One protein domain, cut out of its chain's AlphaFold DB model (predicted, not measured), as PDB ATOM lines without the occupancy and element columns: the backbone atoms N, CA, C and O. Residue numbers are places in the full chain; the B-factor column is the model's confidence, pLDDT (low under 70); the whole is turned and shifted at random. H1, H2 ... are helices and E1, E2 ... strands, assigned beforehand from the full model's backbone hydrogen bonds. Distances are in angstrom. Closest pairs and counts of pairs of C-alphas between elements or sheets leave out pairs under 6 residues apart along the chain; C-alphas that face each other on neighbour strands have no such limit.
ATOM      1  N   GLN A  18       1.726 -12.119 -15.966       97.81
ATOM      2  CA  GLN A  18       0.855 -11.016 -16.344       97.81
ATOM      3  C   GLN A  18       1.478  -9.701 -15.879       97.81
ATOM      4  O   GLN A  18       1.844  -9.561 -14.713       97.81
ATOM      5  N   ILE A  19       1.566  -8.732 -16.791       97.69
ATOM      6  CA  ILE A  19       2.010  -7.373 -16.483       97.69
ATOM      7  C   ILE A  19       0.784  -6.466 -16.436       97.69
ATOM      8  O   ILE A  19       0.069  -6.339 -17.432       97.69
ATOM      9  N   ILE A  20       0.553  -5.831 -15.289       97.88
ATOM     10  CA  ILE A  20      -0.530  -4.866 -15.086       97.88
ATOM     11  C   ILE A  20       0.102  -3.506 -14.822       97.88
ATOM     12  O   ILE A  20       0.903  -3.351 -13.902       97.88
ATOM     13  N   VAL A  21      -0.271  -2.530 -15.638       97.06
ATOM     14  CA  VAL A  21       0.139  -1.136 -15.488       97.06
ATOM     15  C   VAL A  21      -1.024  -0.370 -14.868       97.06
ATOM     16  O   VAL A  21      -2.182  -0.620 -15.204       97.06
ATOM     17  N   LYS A  22      -0.710   0.504 -13.913       96.38
ATOM     18  CA  LYS A  22      -1.660   1.424 -13.289       96.38
ATOM     19  C   LYS A  22      -1.145   2.849 -13.441       96.38
ATOM     20  O   LYS A  22      -0.748   3.485 -12.477       96.38
ATOM     21  N   GLU A  23      -1.103   3.330 -14.674       92.44
ATOM     22  CA  GLU A  23      -0.506   4.612 -15.059       92.44
ATOM     23  C   GLU A  23      -1.179   5.835 -14.423       92.44
ATOM     24  O   GLU A  23      -0.544   6.880 -14.312       92.44
ATOM     25  N   ASN A  24      -2.428   5.704 -13.968       92.44
ATOM     26  CA  ASN A  24      -3.154   6.757 -13.250       92.44
ATOM     27  C   ASN A  24      -2.977   6.689 -11.722       92.44
ATOM     28  O   ASN A  24      -3.353   7.632 -11.026       92.44
ATOM     29  N   ASP A  25      -2.392   5.606 -11.200       95.31
ATOM     30  CA  ASP A  25      -2.084   5.460  -9.779       95.31
ATOM     31  C   ASP A  25      -0.660   5.948  -9.499       95.31
ATOM     32  O   ASP A  25       0.209   5.946 -10.373       95.31
ATOM     33  N   THR A  26      -0.382   6.305  -8.244       93.88
ATOM     34  CA  THR A  26       0.955   6.748  -7.836       93.88
ATOM     35  C   THR A  26       1.558   5.831  -6.781       93.88
ATOM     36  O   THR A  26       0.882   5.323  -5.891       93.88
ATOM     37  N   ILE A  27       2.867   5.631  -6.877       94.44
ATOM     38  CA  ILE A  27       3.688   4.943  -5.881       94.44
ATOM     39  C   ILE A  27       4.961   5.773  -5.683       94.44
ATOM     40  O   ILE A  27       5.475   6.322  -6.661       94.44
ATOM     41  N   PRO A  28       5.486   5.935  -4.458       90.44
ATOM     42  CA  PRO A  28       6.724   6.675  -4.264       90.44
ATOM     43  C   PRO A  28       7.932   5.893  -4.790       90.44
ATOM     44  O   PRO A  28       8.076   4.700  -4.535       90.44
ATOM     45  N   LEU A  29       8.847   6.597  -5.457       89.56
ATOM     46  CA  LEU A  29      10.143   6.065  -5.860       89.56
ATOM     47  C   LEU A  29      11.258   6.933  -5.288       89.56
ATOM     48  O   LEU A  29      11.341   8.126  -5.578       89.56
ATOM     49  N   TYR A  30      12.139   6.317  -4.507       87.56
ATOM     50  CA  TYR A  30      13.321   6.960  -3.947       87.56
ATOM     51  C   TYR A  30      14.574   6.368  -4.581       87.56
ATOM     52  O   TYR A  30      14.689   5.149  -4.728       87.56
ATOM     53  N   LYS A  31      15.529   7.223  -4.947       81.50
ATOM     54  CA  LYS A  31      16.869   6.790  -5.352       81.50
ATOM     55  C   LYS A  31      17.931   7.642  -4.705       81.50
ATOM     56  O   LYS A  31      17.854   8.867  -4.733       81.50
ATOM     57  N   GLU A  32      18.960   6.970  -4.224       82.69
ATOM     58  CA  GLU A  32      20.210   7.606  -3.861       82.69
ATOM     59  C   GLU A  32      21.011   7.929  -5.130       82.69
ATOM     60  O   GLU A  32      21.186   7.090  -6.016       82.69
ATOM     61  N   ASN A  33      21.507   9.159  -5.226       79.19
ATOM     62  CA  ASN A  33      22.554   9.492  -6.178       79.19
ATOM     63  C   ASN A  33      23.881   8.909  -5.677       79.19
ATOM     64  O   ASN A  33      24.349   9.286  -4.607       79.19
ATOM     65  N   TYR A  34      24.512   8.040  -6.466       73.19
ATOM     66  CA  TYR A  34      25.735   7.358  -6.040       73.19
ATOM     67  C   TYR A  34      26.878   8.318  -5.663       73.19
ATOM     68  O   TYR A  34      27.586   8.061  -4.691       73.19
ATOM     69  N   ASN A  35      27.020   9.433  -6.392       78.88
ATOM     70  CA  ASN A  35      28.110  10.394  -6.214       78.88
ATOM     71  C   ASN A  35      27.860  11.344  -5.041       78.88
ATOM     72  O   ASN A  35      28.772  11.634  -4.278       78.88
ATOM     73  N   THR A  36      26.633  11.857  -4.908       87.56
ATOM     74  CA  THR A  36      26.315  12.889  -3.906       87.56
ATOM     75  C   THR A  36      25.668  12.335  -2.642       87.56
ATOM     76  O   THR A  36      25.433  13.099  -1.714       87.56
ATOM     77  N   LYS A  37      25.297  11.047  -2.627       86.38
ATOM     78  CA  LYS A  37      24.505  10.390  -1.568       86.38
ATOM     79  C   LYS A  37      23.152  11.042  -1.267       86.38
ATOM     80  O   LYS A  37      22.453  10.660  -0.337       86.38
ATOM     81  N   ALA A  38      22.728  11.998  -2.093       87.88
ATOM     82  CA  ALA A  38      21.437  12.648  -1.952       87.88
ATOM     83  C   ALA A  38      20.317  11.694  -2.376       87.88
ATOM     84  O   ALA A  38      20.361  11.115  -3.466       87.88
ATOM     85  N   ILE A  39      19.279  11.587  -1.547       87.19
ATOM     86  CA  ILE A  39      18.061  10.852  -1.882       87.19
ATOM     87  C   ILE A  39      17.152  11.771  -2.698       87.19
ATOM     88  O   ILE A  39      16.732  12.831  -2.237       87.19
ATOM     89  N   LYS A  40      16.828  11.356  -3.921       85.94
ATOM     90  CA  LYS A  40      15.828  12.006  -4.769       85.94
ATOM     91  C   LYS A  40      14.544  11.195  -4.777       85.94
ATOM     92  O   LYS A  40      14.575   9.972  -4.922       85.94
ATOM     93  N   LYS A  41      13.419  11.897  -4.665       88.62
ATOM     94  CA  LYS A  41      12.075  11.351  -4.848       88.62
ATOM     95  C   LYS A  41      11.619  11.596  -6.283       88.62
ATOM     96  O   LYS A  41      11.804  12.692  -6.808       88.62
ATOM     97  N   TYR A  42      10.998  10.594  -6.886       86.62
ATOM     98  CA  TYR A  42      10.395  10.665  -8.210       86.62
ATOM     99  C   TYR A  42       8.903  10.370  -8.101       86.62
ATOM    100  O   TYR A  42       8.481   9.532  -7.300       86.62
ATOM    101  N   PHE A  43       8.111  11.056  -8.922       88.50
ATOM    102  CA  PHE A  43       6.740  10.644  -9.186       88.50
ATOM    103  C   PHE A  43       6.778   9.429 -10.110       88.50
ATOM    104  O   PHE A  43       7.435   9.449 -11.154       88.50
ATOM    105  N   SER A  44       6.079   8.372  -9.719       92.50
ATOM    106  CA  SER A  44       6.046   7.106 -10.442       92.50
ATOM    107  C   SER A  44       4.687   6.447 -10.338       92.50
ATOM    108  O   SER A  44       3.954   6.688  -9.376       92.50
ATOM    109  N   PHE A  45       4.403   5.575 -11.297       93.56
ATOM    110  CA  PHE A  45       3.245   4.694 -11.287       93.56
ATOM    111  C   PHE A  45       3.658   3.249 -10.980       93.56
ATOM    112  O   PHE A  45       4.799   2.855 -11.273       93.56
ATOM    113  N   PRO A  46       2.769   2.447 -10.369       95.81
ATOM    114  CA  PRO A  46       3.059   1.055 -10.084       95.81
ATOM    115  C   PRO A  46       2.870   0.163 -11.317       95.81
ATOM    116  O   PRO A  46       1.938   0.312 -12.113       95.81
ATOM    117  N   ILE A  47       3.766  -0.813 -11.439       95.75
ATOM    118  CA  ILE A  47       3.702  -1.915 -12.395       95.75
ATOM    119  C   ILE A  47       3.723  -3.212 -11.603       95.75
ATOM    120  O   ILE A  47       4.641  -3.460 -10.822       95.75
ATOM    121  N   PHE A  48       2.732  -4.056 -11.840       96.88
ATOM    122  CA  PHE A  48       2.586  -5.344 -11.180       96.88
ATOM    123  C   PHE A  48       2.987  -6.458 -12.142       96.88
ATOM    124  O   PHE A  48       2.447  -6.560 -13.244       96.88
ATOM    125  N   ILE A  49       3.916  -7.305 -11.709       95.75
ATOM    126  CA  ILE A  49       4.339  -8.522 -12.396       95.75
ATOM    127  C   ILE A  49       3.788  -9.697 -11.597       95.75
ATOM    128  O   ILE A  49       4.320 -10.049 -10.546       95.75
ATOM    129  N   LYS A  50       2.684 -10.272 -12.069       97.31
ATOM    130  CA  LYS A  50       1.997 -11.381 -11.402       97.31
ATOM    131  C   LYS A  50       2.413 -12.711 -12.015       97.31
ATOM    132  O   LYS A  50       2.336 -12.868 -13.234       97.31
ATOM    133  N   ASN A  51       2.766 -13.682 -11.178       96.88
ATOM    134  CA  ASN A  51       2.882 -15.070 -11.611       96.88
ATOM    135  C   ASN A  51       1.481 -15.669 -11.795       96.88
ATOM    136  O   ASN A  51       0.733 -15.837 -10.833       96.88
ATOM    137  N   ILE A  52       1.130 -15.976 -13.042       97.44
ATOM    138  CA  ILE A  52      -0.153 -16.595 -13.416       97.44
ATOM    139  C   ILE A  52      -0.021 -18.095 -13.699       97.44
ATOM    140  O   ILE A  52      -0.991 -18.739 -14.087       97.44
ATOM    141  N   SER A  53       1.179 -18.652 -13.536       95.25
ATOM    142  CA  SER A  53       1.425 -20.085 -13.650       95.25
ATOM    143  C   SER A  53       1.216 -20.802 -12.313       95.25
ATOM    144  O   SER A  53       1.071 -20.183 -11.260       95.25
ATOM    145  N   ASN A  54       1.246 -22.132 -12.352       95.12
ATOM    146  CA  ASN A  54       1.219 -22.997 -11.172       95.12
ATOM    147  C   ASN A  54       2.621 -23.378 -10.657       95.12
ATOM    148  O   ASN A  54       2.730 -24.222  -9.770       95.12
ATOM    149  N   LYS A  55       3.690 -22.783 -11.202       93.69
ATOM    150  CA  LYS A  55       5.081 -23.054 -10.813       93.69
ATOM    151  C   LYS A  55       5.685 -21.862 -10.084       93.69
ATOM    152  O   LYS A  55       5.264 -20.727 -10.289       93.69
ATOM    153  N   ILE A  56       6.689 -22.121  -9.251       93.94
ATOM    154  CA  ILE A  56       7.541 -21.066  -8.693       93.94
ATOM    155  C   ILE A  56       8.450 -20.569  -9.816       93.94
ATOM    156  O   ILE A  56       9.189 -21.364 -10.386       93.94
ATOM    157  N   LEU A  57       8.392 -19.273 -10.123       91.81
ATOM    158  CA  LEU A  57       9.253 -18.657 -11.130       91.81
ATOM    159  C   LEU A  57      10.508 -18.096 -10.468       91.81
ATOM    160  O   LEU A  57      10.431 -17.458  -9.418       91.81
ATOM    161  N   ARG A  58      11.660 -18.280 -11.113       89.44
ATOM    162  CA  ARG A  58      12.928 -17.676 -10.690       89.44
ATOM    163  C   ARG A  58      13.182 -16.405 -11.483       89.44
ATOM    164  O   ARG A  58      13.369 -16.447 -12.697       89.44
ATOM    165  N   ILE A  59      13.194 -15.272 -10.791       87.25
ATOM    166  CA  ILE A  59      13.483 -13.969 -11.384       87.25
ATOM    167  C   ILE A  59      14.916 -13.584 -11.001       87.25
ATOM    168  O   ILE A  59      15.182 -13.392  -9.815       87.25
ATOM    169  N   PRO A  60      15.856 -13.467 -11.952       82.56
ATOM    170  CA  PRO A  60      17.223 -13.046 -11.647       82.56
ATOM    171  C   PRO A  60      17.259 -11.721 -10.867       82.56
ATOM    172  O   PRO A  60      16.514 -10.793 -11.173       82.56
ATOM    173  N   THR A  61      18.117 -11.598  -9.859       75.12
ATOM    174  CA  THR A  61      18.257 -10.348  -9.076       75.12
ATOM    175  C   THR A  61      18.926  -9.238  -9.882       75.12
ATOM    176  O   THR A  61      18.558  -8.076  -9.754       75.12
ATOM    177  N   GLU A  62      19.832  -9.605 -10.790       66.44
ATOM    178  CA  GLU A  62      20.393  -8.721 -11.822       66.44
ATOM    179  C   GLU A  62      19.442  -8.540 -13.023       66.44
ATOM    180  O   GLU A  62      19.848  -8.080 -14.093       66.44
ATOM    181  N   SER A  63      18.173  -8.949 -12.894       59.88
ATOM    182  CA  SER A  63      17.206  -8.868 -13.988       59.88
ATOM    183  C   SER A  63      17.078  -7.452 -14.531       59.88
ATOM    184  O   SER A  63      17.137  -6.447 -13.818       59.88
ATOM    185  N   LYS A  64      16.838  -7.383 -15.843       65.00
ATOM    186  CA  LYS A  64      16.407  -6.150 -16.497       65.00
ATOM    187  C   LYS A  64      15.164  -5.648 -15.760       65.00
ATOM    188  O   LYS A  64      14.183  -6.380 -15.645       65.00
ATOM    189  N   SER A  65      15.197  -4.401 -15.302       69.44
ATOM    190  CA  SER A  65      13.998  -3.730 -14.806       69.44
ATOM    191  C   SER A  65      12.916  -3.705 -15.887       69.44
ATOM    192  O   SER A  65      13.204  -3.851 -17.079       69.44
ATOM    193  N   THR A  66      11.667  -3.460 -15.490       84.94
ATOM    194  CA  THR A  66      10.577  -3.223 -16.442       84.94
ATOM    195  C   THR A  66      10.976  -2.132 -17.440       84.94
ATOM    196  O   THR A  66      11.428  -1.057 -17.037       84.94
ATOM    197  N   ALA A  67      10.824  -2.406 -18.730       88.81
ATOM    198  CA  ALA A  67      11.246  -1.533 -19.816       88.81
ATOM    199  C   ALA A  67      10.026  -0.929 -20.513       88.81
ATOM    200  O   ALA A  67       9.115  -1.667 -20.890       88.81
ATOM    201  N   LEU A  68      10.010   0.391 -20.696       91.12
ATOM    202  CA  LEU A  68       8.956   1.060 -21.452       91.12
ATOM    203  C   LEU A  68       9.272   1.017 -22.943       91.12
ATOM    204  O   LEU A  68      10.389   1.319 -23.367       91.12
ATOM    205  N   TYR A  69       8.261   0.673 -23.722       92.75
ATOM    206  CA  TYR A  69       8.290   0.712 -25.168       92.75
ATOM    207  C   TYR A  69       7.229   1.688 -25.661       92.75
ATOM    208  O   TYR A  69       6.084   1.615 -25.218       92.75
ATOM    209  N   ILE A  70       7.617   2.580 -26.566       92.75
ATOM    210  CA  ILE A  70       6.761   3.595 -27.184       92.75
ATOM    211  C   ILE A  70       6.500   3.200 -28.627       92.75
ATOM    212  O   ILE A  70       7.392   2.678 -29.292       92.75
ATOM    213  N   TYR A  71       5.269   3.395 -29.076       93.00
ATOM    214  CA  TYR A  71       4.872   3.143 -30.450       93.00
ATOM    215  C   TYR A  71       5.349   4.282 -31.356       93.00
ATOM    216  O   TYR A  71       5.224   5.454 -31.010       93.00
ATOM    217  N   GLU A  72       5.924   3.931 -32.500       88.19
ATOM    218  CA  GLU A  72       6.296   4.862 -33.559       88.19
ATOM    219  C   GLU A  72       5.394   4.632 -34.773       88.19
ATOM    220  O   GLU A  72       5.557   3.643 -35.491       88.19
ATOM    221  N   ASP A  73       4.475   5.572 -35.004       86.94
ATOM    222  CA  ASP A  73       3.475   5.505 -36.079       86.94
ATOM    223  C   ASP A  73       4.112   5.330 -37.467       86.94
ATOM    224  O   ASP A  73       3.613   4.575 -38.294       86.94
ATOM    225  N   SER A  74       5.243   5.995 -37.726       87.88
ATOM    226  CA  SER A  74       5.913   5.979 -39.037       87.88
ATOM    227  C   SER A  74       6.481   4.610 -39.425       87.88
ATOM    228  O   SER A  74       6.706   4.353 -40.607       87.88
ATOM    229  N   LEU A  75       6.728   3.742 -38.440       86.38
ATOM    230  CA  LEU A  75       7.321   2.417 -38.625       86.38
ATOM    231  C   LEU A  75       6.379   1.280 -38.219       86.38
ATOM    232  O   LEU A  75       6.750   0.121 -38.401       86.38
ATOM    233  N   ASP A  76       5.204   1.605 -37.669       90.12
ATOM    234  CA  ASP A  76       4.230   0.667 -37.098       90.12
ATOM    235  C   ASP A  76       4.865  -0.305 -36.086       90.12
ATOM    236  O   ASP A  76       4.652  -1.520 -36.101       90.12
ATOM    237  N   ARG A  77       5.753   0.213 -35.228       91.25
ATOM    238  CA  ARG A  77       6.543  -0.617 -34.306       91.25
ATOM    239  C   ARG A  77       6.781   0.056 -32.975       91.25
ATOM    240  O   ARG A  77       6.863   1.272 -32.856       91.25
ATOM    241  N   PHE A  78       6.969  -0.779 -31.963       92.81
ATOM    242  CA  PHE A  78       7.391  -0.343 -30.645       92.81
ATOM    243  C   PHE A  78       8.915  -0.254 -30.566       92.81
ATOM    244  O   PHE A  78       9.625  -1.157 -31.011       92.81
ATOM    245  N   TYR A  79       9.424   0.790 -29.922       89.50
ATOM    246  CA  TYR A  79      10.837   0.918 -29.589       89.50
ATOM    247  C   TYR A  79      11.026   1.229 -28.116       89.50
ATOM    248  O   TYR A  79      10.215   1.881 -27.461       89.50
ATOM    249  N   PHE A  80      12.136   0.753 -27.580       87.81
ATOM    250  CA  PHE A  80      12.496   0.976 -26.197       87.81
ATOM    251  C   PHE A  80      12.821   2.453 -25.932       87.81
ATOM    252  O   PHE A  80      13.703   3.026 -26.579       87.81
ATOM    253  N   ALA A  81      12.158   3.039 -24.934       86.19
ATOM    254  CA  ALA A  81      12.356   4.421 -24.517       86.19
ATOM    255  C   ALA A  81      12.922   4.503 -23.096       86.19
ATOM    256  O   ALA A  81      12.437   3.867 -22.158       86.19
ATOM    257  N   ARG A  82      13.945   5.340 -22.923       77.81
ATOM    258  CA  ARG A  82      14.577   5.604 -21.629       77.81
ATOM    259  C   ARG A  82      14.209   6.986 -21.112       77.81
ATOM    260  O   ARG A  82      14.425   7.981 -21.797       77.81
ATOM    261  N   ASN A  83      13.776   7.048 -19.858       71.69
ATOM    262  CA  ASN A  83      13.755   8.282 -19.083       71.69
ATOM    263  C   ASN A  83      15.139   8.427 -18.410       71.69
ATOM    264  O   ASN A  83      15.515   7.578 -17.604       71.69
ATOM    265  N   SER A  84      15.942   9.400 -18.863       58.75
ATOM    266  CA  SER A  84      17.404   9.599 -18.677       58.75
ATOM    267  C   SER A  84      18.081   9.059 -17.398       58.75
ATOM    268  O   SER A  84      17.503   9.159 -16.327       58.75
ATOM    269  N   ASN A  85      19.350   8.609 -17.514       52.09
ATOM    270  CA  ASN A  85      20.364   8.194 -16.501       52.09
ATOM    271  C   ASN A  85      19.953   7.279 -15.325       52.09
ATOM    272  O   ASN A  85      20.822   6.676 -14.704       52.09
ATOM    273  N   TYR A  86      18.665   7.114 -15.047       49.06
ATOM    274  CA  TYR A  86      18.112   6.318 -13.956       49.06
ATOM    275  C   TYR A  86      18.361   4.809 -14.127       49.06
ATOM    276  O   TYR A  86      18.371   4.074 -13.147       49.06
ATOM    277  N   MET A  87      18.597   4.349 -15.363       50.16
ATOM    278  CA  MET A  87      18.866   2.941 -15.693       50.16
ATOM    279  C   MET A  87      20.310   2.678 -16.147       50.16
ATOM    280  O   MET A  87      20.545   1.770 -16.943       50.16
ATOM    281  N   ILE A  88      21.281   3.483 -15.700       43.91
ATOM    282  CA  ILE A  88      22.698   3.139 -15.872       43.91
ATOM    283  C   ILE A  88      23.141   2.359 -14.632       43.91
ATOM    284  O   ILE A  88      23.565   2.944 -13.642       43.91
ATOM    285  N   CYS A  89      23.047   1.033 -14.698       47.94
ATOM    286  CA  CYS A  89      23.799   0.141 -13.821       47.94
ATOM    287  C   CYS A  89      24.638  -0.808 -14.684       47.94
ATOM    288  O   CYS A  89      24.226  -1.195 -15.779       47.94
ATOM    289  N   GLY A  90      25.865  -1.040 -14.216       43.75
ATOM    290  CA  GLY A  90      26.977  -1.623 -14.954       43.75
ATOM    291  C   GLY A  90      27.138  -3.133 -14.797       43.75
ATOM    292  O   GLY A  90      26.341  -3.785 -14.143       43.75
ATOM    293  N   MET A  91      28.202  -3.597 -15.462       39.16
ATOM    294  CA  MET A  91      28.886  -4.898 -15.470       39.16
ATOM    295  C   MET A  91      28.026  -6.154 -15.258       39.16
ATOM    296  O   MET A  91      27.593  -6.457 -14.157       39.16
ATOM    297  N   THR A  92      27.874  -6.927 -16.337       44.53
ATOM    298  CA  THR A  92      27.435  -8.327 -16.333       44.53
ATOM    299  C   THR A  92      28.313  -9.152 -15.387       44.53
ATOM    300  O   THR A  92      29.418  -9.548 -15.767       44.53
ATOM    301  N   GLY A  93      27.835  -9.372 -14.164       48.50
ATOM    302  CA  GLY A  93      28.289 -10.439 -13.280       48.50
ATOM    303  C   GLY A  93      27.541 -11.728 -13.620       48.50
ATOM    304  O   GLY A  93      26.513 -11.708 -14.293       48.50
ATOM    305  N   GLY A  94      28.084 -12.884 -13.239       52.94
ATOM    306  CA  GLY A  94      27.395 -14.157 -13.454       52.94
ATOM    307  C   GLY A  94      26.047 -14.202 -12.723       52.94
ATOM    308  O   GLY A  94      25.889 -13.624 -11.650       52.94
ATOM    309  N   ILE A  95      25.073 -14.916 -13.295       56.84
ATOM    310  CA  ILE A  95      23.746 -15.133 -12.703       56.84
ATOM    311  C   ILE A  95      23.912 -15.995 -11.439       56.84
ATOM    312  O   ILE A  95      23.852 -17.218 -11.515       56.84
ATOM    313  N   TYR A  96      24.147 -15.379 -10.278       62.28
ATOM    314  CA  TYR A  96      24.337 -16.121  -9.021       62.28
ATOM    315  C   TYR A  96      23.205 -15.941  -8.005       62.28
ATOM    316  O   TYR A  96      23.182 -16.652  -7.004       62.28
ATOM    317  N   SER A  97      22.232 -15.051  -8.240       78.38
ATOM    318  CA  SER A  97      21.057 -14.939  -7.365       78.38
ATOM    319  C   SER A  97      19.748 -14.679  -8.116       78.38
ATOM    320  O   SER A  97      19.712 -14.087  -9.197       78.38
ATOM    321  N   TYR A  98      18.657 -15.179  -7.538       83.94
ATOM    322  CA  TYR A  98      17.290 -15.010  -8.017       83.94
ATOM    323  C   TYR A  98      16.359 -14.766  -6.831       83.94
ATOM    324  O   TYR A  98      16.639 -15.191  -5.712       83.94
ATOM    325  N   ILE A  99      15.244 -14.096  -7.095       88.19
ATOM    326  CA  ILE A  99      14.079 -14.101  -6.214       88.19
ATOM    327  C   ILE A  99      13.090 -15.147  -6.724       88.19
ATOM    328  O   ILE A  99      12.956 -15.363  -7.933       88.19
ATOM    329  N   GLU A 100      12.404 -15.808  -5.803       91.94
ATOM    330  CA  GLU A 100      11.308 -16.713  -6.129       91.94
ATOM    331  C   GLU A 100       9.996 -15.939  -6.146       91.94
ATOM    332  O   GLU A 100       9.697 -15.201  -5.210       91.94
ATOM    333  N   LEU A 101       9.219 -16.115  -7.212       93.00
ATOM    334  CA  LEU A 101       7.866 -15.591  -7.334       93.00
ATOM    335  C   LEU A 101       6.906 -16.777  -7.408       93.00
ATOM    336  O   LEU A 101       6.792 -17.437  -8.446       93.00
ATOM    337  N   LYS A 102       6.240 -17.093  -6.298       96.56
ATOM    338  CA  LYS A 102       5.325 -18.238  -6.188       96.56
ATOM    339  C   LYS A 102       4.042 -18.000  -6.996       96.56
ATOM    340  O   LYS A 102       3.753 -16.861  -7.371       96.56
ATOM    341  N   PRO A 103       3.257 -19.052  -7.290       97.19
ATOM    342  CA  PRO A 103       1.966 -18.898  -7.955       97.19
ATOM    343  C   PRO A 103       1.098 -17.825  -7.288       97.19
ATOM    344  O   PRO A 103       0.947 -17.820  -6.069       97.19
ATOM    345  N   ASN A 104       0.515 -16.936  -8.095       97.06
ATOM    346  CA  ASN A 104      -0.295 -15.785  -7.677       97.06
ATOM    347  C   ASN A 104       0.425 -14.667  -6.908       97.06
ATOM    348  O   ASN A 104      -0.214 -13.646  -6.644       97.06
ATOM    349  N   GLU A 105       1.716 -14.797  -6.595       97.62
ATOM    350  CA  GLU A 105       2.480 -13.680  -6.044       97.62
ATOM    351  C   GLU A 105       2.691 -12.586  -7.090       97.62
ATOM    352  O   GLU A 105       2.679 -12.810  -8.309       97.62
ATOM    353  N   ILE A 106       2.870 -11.371  -6.579       96.19
ATOM    354  CA  ILE A 106       3.002 -10.163  -7.373       96.19
ATOM    355  C   ILE A 106       4.277  -9.447  -6.956       96.19
ATOM    356  O   ILE A 106       4.448  -9.080  -5.796       96.19
ATOM    357  N   LEU A 107       5.142  -9.200  -7.929       93.25
ATOM    358  CA  LEU A 107       6.273  -8.300  -7.793       93.25
ATOM    359  C   LEU A 107       5.853  -6.900  -8.250       93.25
ATOM    360  O   LEU A 107       5.277  -6.742  -9.327       93.25
ATOM    361  N   VAL A 108       6.137  -5.884  -7.436       93.50
ATOM    362  CA  VAL A 108       5.741  -4.495  -7.708       93.50
ATOM    363  C   VAL A 108       6.969  -3.661  -8.045       93.50
ATOM    364  O   VAL A 108       7.902  -3.567  -7.250       93.50
ATOM    365  N   TYR A 109       6.951  -3.019  -9.211       91.00
ATOM    366  CA  TYR A 109       7.938  -2.024  -9.617       91.00
ATOM    367  C   TYR A 109       7.322  -0.628  -9.610       91.00
ATOM    368  O   TYR A 109       6.185  -0.435 -10.032       91.00
ATOM    369  N   ALA A 110       8.106   0.358  -9.185       90.94
ATOM    370  CA  ALA A 110       7.796   1.767  -9.377       90.94
ATOM    371  C   ALA A 110       8.512   2.272 -10.635       90.94
ATOM    372  O   ALA A 110       9.743   2.202 -10.718       90.94
ATOM    373  N   TYR A 111       7.753   2.780 -11.605       89.88
ATOM    374  CA  TYR A 111       8.304   3.309 -12.849       89.88
ATOM    375  C   TYR A 111       8.116   4.829 -12.927       89.88
ATOM    376  O   TYR A 111       6.986   5.305 -12.801       89.88
ATOM    377  N   PRO A 112       9.196   5.616 -13.090       89.19
ATOM    378  CA  PRO A 112       9.110   7.071 -13.057       89.19
ATOM    379  C   PRO A 112       8.315   7.607 -14.248       89.19
ATOM    380  O   PRO A 112       8.555   7.210 -15.392       89.19
ATOM    381  N   TYR A 113       7.418   8.560 -13.987       87.75
ATOM    382  CA  TYR A 113       6.736   9.278 -15.057       87.75
ATOM    383  C   TYR A 113       7.742  10.015 -15.937       87.75
ATOM    384  O   TYR A 113       8.753  10.551 -15.469       87.75
ATOM    385  N   PHE A 114       7.438  10.067 -17.228       83.56
ATOM    386  CA  PHE A 114       8.091  11.003 -18.125       83.56
ATOM    387  C   PHE A 114       7.598  12.413 -17.822       83.56
ATOM    388  O   PHE A 114       6.529  12.623 -17.247       83.56
ATOM    389  N   LYS A 115       8.405  13.400 -18.203       79.69
ATOM    390  CA  LYS A 115       7.951  14.784 -18.179       79.69
ATOM    391  C   LYS A 115       6.774  14.924 -19.147       79.69
ATOM    392  O   LYS A 115       6.851  14.399 -20.256       79.69
ATOM    393  N   SER A 116       5.718  15.611 -18.712       81.81
ATOM    394  CA  SER A 116       4.501  15.812 -19.504       81.81
ATOM    395  C   SER A 116       4.820  16.427 -20.871       81.81
ATOM    396  O   SER A 116       5.612  17.365 -20.966       81.81
ATOM    397  N   GLY A 117       4.164  15.910 -21.903       86.56
ATOM    398  CA  GLY A 117       4.250  16.325 -23.298       86.56
ATOM    399  C   GLY A 117       3.171  15.636 -24.137       86.56
ATOM    400  O   GLY A 117       2.028  15.492 -23.694       86.56
ATOM    401  N   THR A 118       3.534  15.185 -25.332       89.06
ATOM    402  CA  THR A 118       2.615  14.540 -26.273       89.06
ATOM    403  C   THR A 118       2.176  13.173 -25.749       89.06
ATOM    404  O   THR A 118       2.967  12.432 -25.156       89.06
ATOM    405  N   LYS A 119       0.894  12.835 -25.933       91.94
ATOM    406  CA  LYS A 119       0.379  11.499 -25.621       91.94
ATOM    407  C   LYS A 119       0.901  10.499 -26.641       91.94
ATOM    408  O   LYS A 119       0.795  10.726 -27.839       91.94
ATOM    409  N   GLN A 120       1.437   9.398 -26.143       90.88
ATOM    410  CA  GLN A 120       2.008   8.330 -26.944       90.88
ATOM    411  C   GLN A 120       1.446   6.991 -26.485       90.88
ATOM    412  O   GLN A 120       1.282   6.751 -25.284       90.88
ATOM    413  N   LYS A 121       1.186   6.101 -27.442       95.69
ATOM    414  CA  LYS A 121       0.861   4.708 -27.146       95.69
ATOM    415  C   LYS A 121       2.116   3.994 -26.649       95.69
ATOM    416  O   LYS A 121       3.202   4.138 -27.211       95.69
ATOM    417  N   ALA A 122       1.965   3.206 -25.594       94.81
ATOM    418  CA  ALA A 122       3.067   2.540 -24.930       94.81
ATOM    419  C   ALA A 122       2.697   1.156 -24.404       94.81
ATOM    420  O   ALA A 122       1.527   0.816 -24.251       94.81
ATOM    421  N   LYS A 123       3.721   0.362 -24.085       96.19
ATOM    422  CA  LYS A 123       3.597  -0.883 -23.321       96.19
ATOM    423  C   LYS A 123       4.822  -1.107 -22.441       96.19
ATOM    424  O   LYS A 123       5.921  -0.646 -22.750       96.19
ATOM    425  N   MET A 124       4.646  -1.849 -21.351       94.38
ATOM    426  CA  MET A 124       5.739  -2.284 -20.482       94.38
ATOM    427  C   MET A 124       6.159  -3.703 -20.841       94.38
ATOM    428  O   MET A 124       5.311  -4.575 -21.021       94.38
ATOM    429  N   LYS A 125       7.468  -3.951 -20.886       92.69
ATOM    430  CA  LYS A 125       8.041  -5.289 -21.051       92.69
ATOM    431  C   LYS A 125       8.841  -5.709 -19.830       92.69
ATOM    432  O   LYS A 125       9.545  -4.904 -19.219       92.69
ATOM    433  N   PHE A 126       8.765  -6.994 -19.515       90.69
ATOM    434  CA  PHE A 126       9.583  -7.658 -18.510       90.69
ATOM    435  C   PHE A 126       9.997  -9.018 -19.075       90.69
ATOM    436  O   PHE A 126       9.156  -9.894 -19.271       90.69
ATOM    437  N   TYR A 127      11.279  -9.168 -19.422       88.81
ATOM    438  CA  TYR A 127      11.750 -10.266 -20.278       88.81
ATOM    439  C   TYR A 127      10.928 -10.364 -21.578       88.81
ATOM    440  O   TYR A 127      10.821  -9.374 -22.304       88.81
ATOM    441  N   ASN A 128      10.346 -11.530 -21.870       90.62
ATOM    442  CA  ASN A 128       9.519 -11.753 -23.055       90.62
ATOM    443  C   ASN A 128       8.024 -11.537 -22.767       90.62
ATOM    444  O   ASN A 128       7.193 -11.833 -23.623       90.62
ATOM    445  N   ALA A 129       7.658 -11.058 -21.573       93.19
ATOM    446  CA  ALA A 129       6.290 -10.677 -21.245       93.19
ATOM    447  C   ALA A 129       6.052  -9.196 -21.572       93.19
ATOM    448  O   ALA A 129       6.924  -8.355 -21.337       93.19
ATOM    449  N   SER A 130       4.860  -8.882 -22.076       96.00
ATOM    450  CA  SER A 130       4.404  -7.516 -22.368       96.00
ATOM    451  C   SER A 130       3.074  -7.215 -21.674       96.00
ATOM    452  O   SER A 130       2.239  -8.106 -21.506       96.00
ATOM    453  N   SER A 131       2.860  -5.965 -21.267       97.62
ATOM    454  CA  SER A 131       1.558  -5.481 -20.802       97.62
ATOM    455  C   SER A 131       0.586  -5.286 -21.966       97.62
ATOM    456  O   SER A 131       0.975  -5.316 -23.135       97.62
ATOM    457  N   LYS A 132      -0.680  -5.001 -21.636       97.75
ATOM    458  CA  LYS A 132      -1.572  -4.309 -22.576       97.75
ATOM    459  C   LYS A 132      -1.006  -2.928 -22.917       97.75
ATOM    460  O   LYS A 132      -0.224  -2.368 -22.142       97.75
ATOM    461  N   GLU A 133      -1.407  -2.412 -24.069       97.38
ATOM    462  CA  GLU A 133      -1.092  -1.048 -24.481       97.38
ATOM    463  C   GLU A 133      -1.823  -0.034 -23.591       97.38
ATOM    464  O   GLU A 133      -2.938  -0.292 -23.135       97.38
ATOM    465  N   PHE A 134      -1.191   1.109 -23.350       95.75
ATOM    466  CA  PHE A 134      -1.739   2.237 -22.597       95.75
ATOM    467  C   PHE A 134      -1.218   3.559 -23.171       95.75
ATOM    468  O   PHE A 134      -0.297   3.566 -23.990       95.75
ATOM    469  N   GLU A 135      -1.803   4.680 -22.754       94.62
ATOM    470  CA  GLU A 135      -1.319   6.012 -23.125       94.62
ATOM    471  C   GLU A 135      -0.395   6.578 -22.046       94.62
ATOM    472  O   GLU A 135      -0.679   6.493 -20.853       94.62
ATOM    473  N   ILE A 136       0.692   7.223 -22.463       91.44
ATOM    474  CA  ILE A 136       1.578   7.965 -21.569       91.44
ATOM    475  C   ILE A 136       1.949   9.310 -22.190       91.44
ATOM    476  O   ILE A 136       2.124   9.427 -23.399       91.44
ATOM    477  N   SER A 137       2.063  10.340 -21.354       90.38
ATOM    478  CA  SER A 137       2.507  11.667 -21.774       90.38
ATOM    479  C   SER A 137       4.031  11.767 -21.687       90.38
ATOM    480  O   SER A 137       4.609  11.485 -20.635       90.38
ATOM    481  N   ILE A 138       4.681  12.143 -22.793       87.50
ATOM    482  CA  ILE A 138       6.141  12.218 -22.900       87.50
ATOM    483  C   ILE A 138       6.565  13.512 -23.601       87.50
ATOM    484  O   ILE A 138       6.079  13.835 -24.676       87.50
ATOM    485  N   ASP A 139       7.509  14.239 -23.003       86.62
ATOM    486  CA  ASP A 139       8.204  15.372 -23.627       86.62
ATOM    487  C   ASP A 139       8.973  14.891 -24.874       86.62
ATOM    488  O   ASP A 139       9.872  14.048 -24.773       86.62
ATOM    489  N   ASP A 140       8.647  15.444 -26.045       83.69
ATOM    490  CA  ASP A 140       9.236  15.056 -27.334       83.69
ATOM    491  C   ASP A 140      10.766  15.185 -27.344       83.69
ATOM    492  O   ASP A 140      11.457  14.423 -28.026       83.69
ATOM    493  N   LYS A 141      11.336  16.077 -26.520       84.38
ATOM    494  CA  LYS A 141      12.794  16.182 -26.362       84.38
ATOM    495  C   LYS A 141      13.395  14.907 -25.781       84.38
ATOM    496  O   LYS A 141      14.530  14.567 -26.108       84.38
ATOM    497  N   ILE A 142      12.675  14.182 -24.921       80.62
ATOM    498  CA  ILE A 142      13.139  12.892 -24.392       80.62
ATOM    499  C   ILE A 142      13.188  11.860 -25.520       80.62
ATOM    500  O   ILE A 142      14.138  11.078 -25.581       80.62
ATOM    501  N   ILE A 143      12.216  11.881 -26.433       81.12
ATOM    502  CA  ILE A 143      12.177  10.987 -27.595       81.12
ATOM    503  C   ILE A 143      13.298  11.306 -28.591       81.12
ATOM    504  O   ILE A 143      13.993  10.400 -29.054       81.12
ATOM    505  N   GLN A 144      13.523  12.587 -28.884       82.25
ATOM    506  CA  GLN A 144      14.587  13.038 -29.789       82.25
ATOM    507  C   GLN A 144      15.986  12.712 -29.250       82.25
ATOM    508  O   GLN A 144      16.880  12.363 -30.014       82.25
ATOM    509  N   ASN A 145      16.169  12.750 -27.926       81.06
ATOM    510  CA  ASN A 145      17.453  12.478 -27.277       81.06
ATOM    511  C   ASN A 145      17.720  10.984 -26.997       81.06
ATOM    512  O   ASN A 145      18.681  10.645 -26.294       81.06
ATOM    513  N   GLN A 146      16.902  10.062 -27.522       77.81
ATOM    514  CA  GLN A 146      17.182   8.628 -27.412       77.81
ATOM    515  C   GLN A 146      18.423   8.273 -28.243       77.81
ATOM    516  O   GLN A 146      18.369   8.204 -29.465       77.81
ATOM    517  N   ARG A 147      19.552   7.996 -27.576       65.44
ATOM    518  CA  ARG A 147      20.845   7.710 -28.237       65.44
ATOM    519  C   ARG A 147      20.844   6.479 -29.153       65.44
ATOM    520  O   ARG A 147      21.734   6.377 -29.981       65.44
ATOM    521  N   ASN A 148      19.916   5.535 -28.970       66.25
ATOM    522  CA  ASN A 148      19.752   4.333 -29.796       66.25
ATOM    523  C   ASN A 148      18.315   3.813 -29.659       66.25
ATOM    524  O   ASN A 148      17.966   3.261 -28.610       66.25
ATOM    525  N   ARG A 149      17.494   3.956 -30.705       70.50
ATOM    526  CA  ARG A 149      16.158   3.346 -30.751       70.50
ATOM    527  C   ARG A 149      16.311   1.855 -31.033       70.50
ATOM    528  O   ARG A 149      16.702   1.456 -32.125       70.50
ATOM    529  N   ARG A 150      16.067   1.027 -30.017       71.44
ATOM    530  CA  ARG A 150      15.998  -0.431 -30.177       71.44
ATOM    531  C   ARG A 150      14.544  -0.813 -30.393       71.44
ATOM    532  O   ARG A 150      13.762  -0.741 -29.445       71.44
ATOM    533  N   TYR A 151      14.217  -1.175 -31.624       74.88
ATOM    534  CA  TYR A 151      12.900  -1.676 -31.993       74.88
ATOM    535  C   TYR A 151      12.706  -3.106 -31.489       74.88
ATOM    536  O   TYR A 151      13.679  -3.826 -31.242       74.88
ATOM    537  N   GLU A 152      11.446  -3.463 -31.284       71.38
ATOM    538  CA  GLU A 152      11.019  -4.852 -31.120       71.38
ATOM    539  C   GLU A 152      11.054  -5.626 -32.443       71.38
ATOM    540  O   GLU A 152      10.773  -5.019 -33.505       71.38
TER     541      GLU A 152
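What this domain is: This is residues 18 to 152 of the 152 residues of an uncharacterized protein of Chryseobacterium sp. FH1 (UniProt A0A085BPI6). Two strongly twisted sheets stand only partly face to face, coming together where E1 runs beside E9, while the hairpin of E2 and E3 reaches out as an arm and E4 and E7 make a small ribbon beyond the other end of E3. Residues 82 to 97 swing in a wide loop from E6 to E7, and the short H1 grazes the second sheet. The printed part has 135 residues, with ten named strands, E1 to E10, then one named helix, and is mostly strand. In the first sheet E3 has E1, E2 and E8 as antiparallel neighbours; the second has the order E6, E5, E9, E10, antiparallel throughout. The whole is compact, with a radius of gyration of the C-alphas of 15.7 A and spans of 41 by 39 by 30 A.

How they stand to each other: Start at E1, residues 18 to 21, antiparallel to E3, residues 39 to 51; N 18 and O 50 are within hydrogen-bond range at 2.9 A. On the same side of E3 is E2, residues 27 to 32, in a hairpin with it, N 31 and O 40 2.9 A apart. E3 bends by 78 degrees at residue 43. On its other side look for E8, residues 106 to 112, antiparallel, N 47 and O 109 2.8 A apart. Next find E4, residues 57 to 60, antiparallel to E7, residues 98 to 101, with N 59 and O 99 at 2.9 A. The closest C-alphas of E3 and E7 are those of Asn 51 and Leu 101, 6.6 A apart. E5, residues 67 to 72, forms a hairpin with E6, residues 77 to 81; N 79 and O 70 are 2.8 A apart. E9, residues 118 to 126, is antiparallel to E5, with N 69 and O 123 at 2.9 A, and forms a hairpin with E10, residues 134 to 138, with N 120 and O 136 at 2.8 A. The closest C-alphas of E1 and E9 are those of Ile 19 and Met 124, 7.5 A apart. H1, residues 140 to 144, only grazes its sheet, with residues 140 to 143; every O i to N i+4 pair in it is within hydrogen-bond range.

Where its parts are: Find C-alpha 18 at (0.855, -11.016, -16.344), where E1 begins. E2 spans 16.9 A. E3 runs 31.6 A from C-alpha 39 at (18.061, 10.852, -1.882). E5 spans 15.9 A, E8 19.1 A and E9 24.5 A; E4, E6, E7 and E10 are shorter. H1 ends at C-alpha 144, (14.587, 13.038, -29.789).

The domain as a whole: The printed part has no cut and ends at the chain's last residue, 152. The two C-alphas farthest apart are those of Thr 36 and Asn 54, 44.4 A. The link from E6 to E7 is long. The model's pLDDT is under 70 at residues 62 to 65, 84 to 96 and 147 to 148.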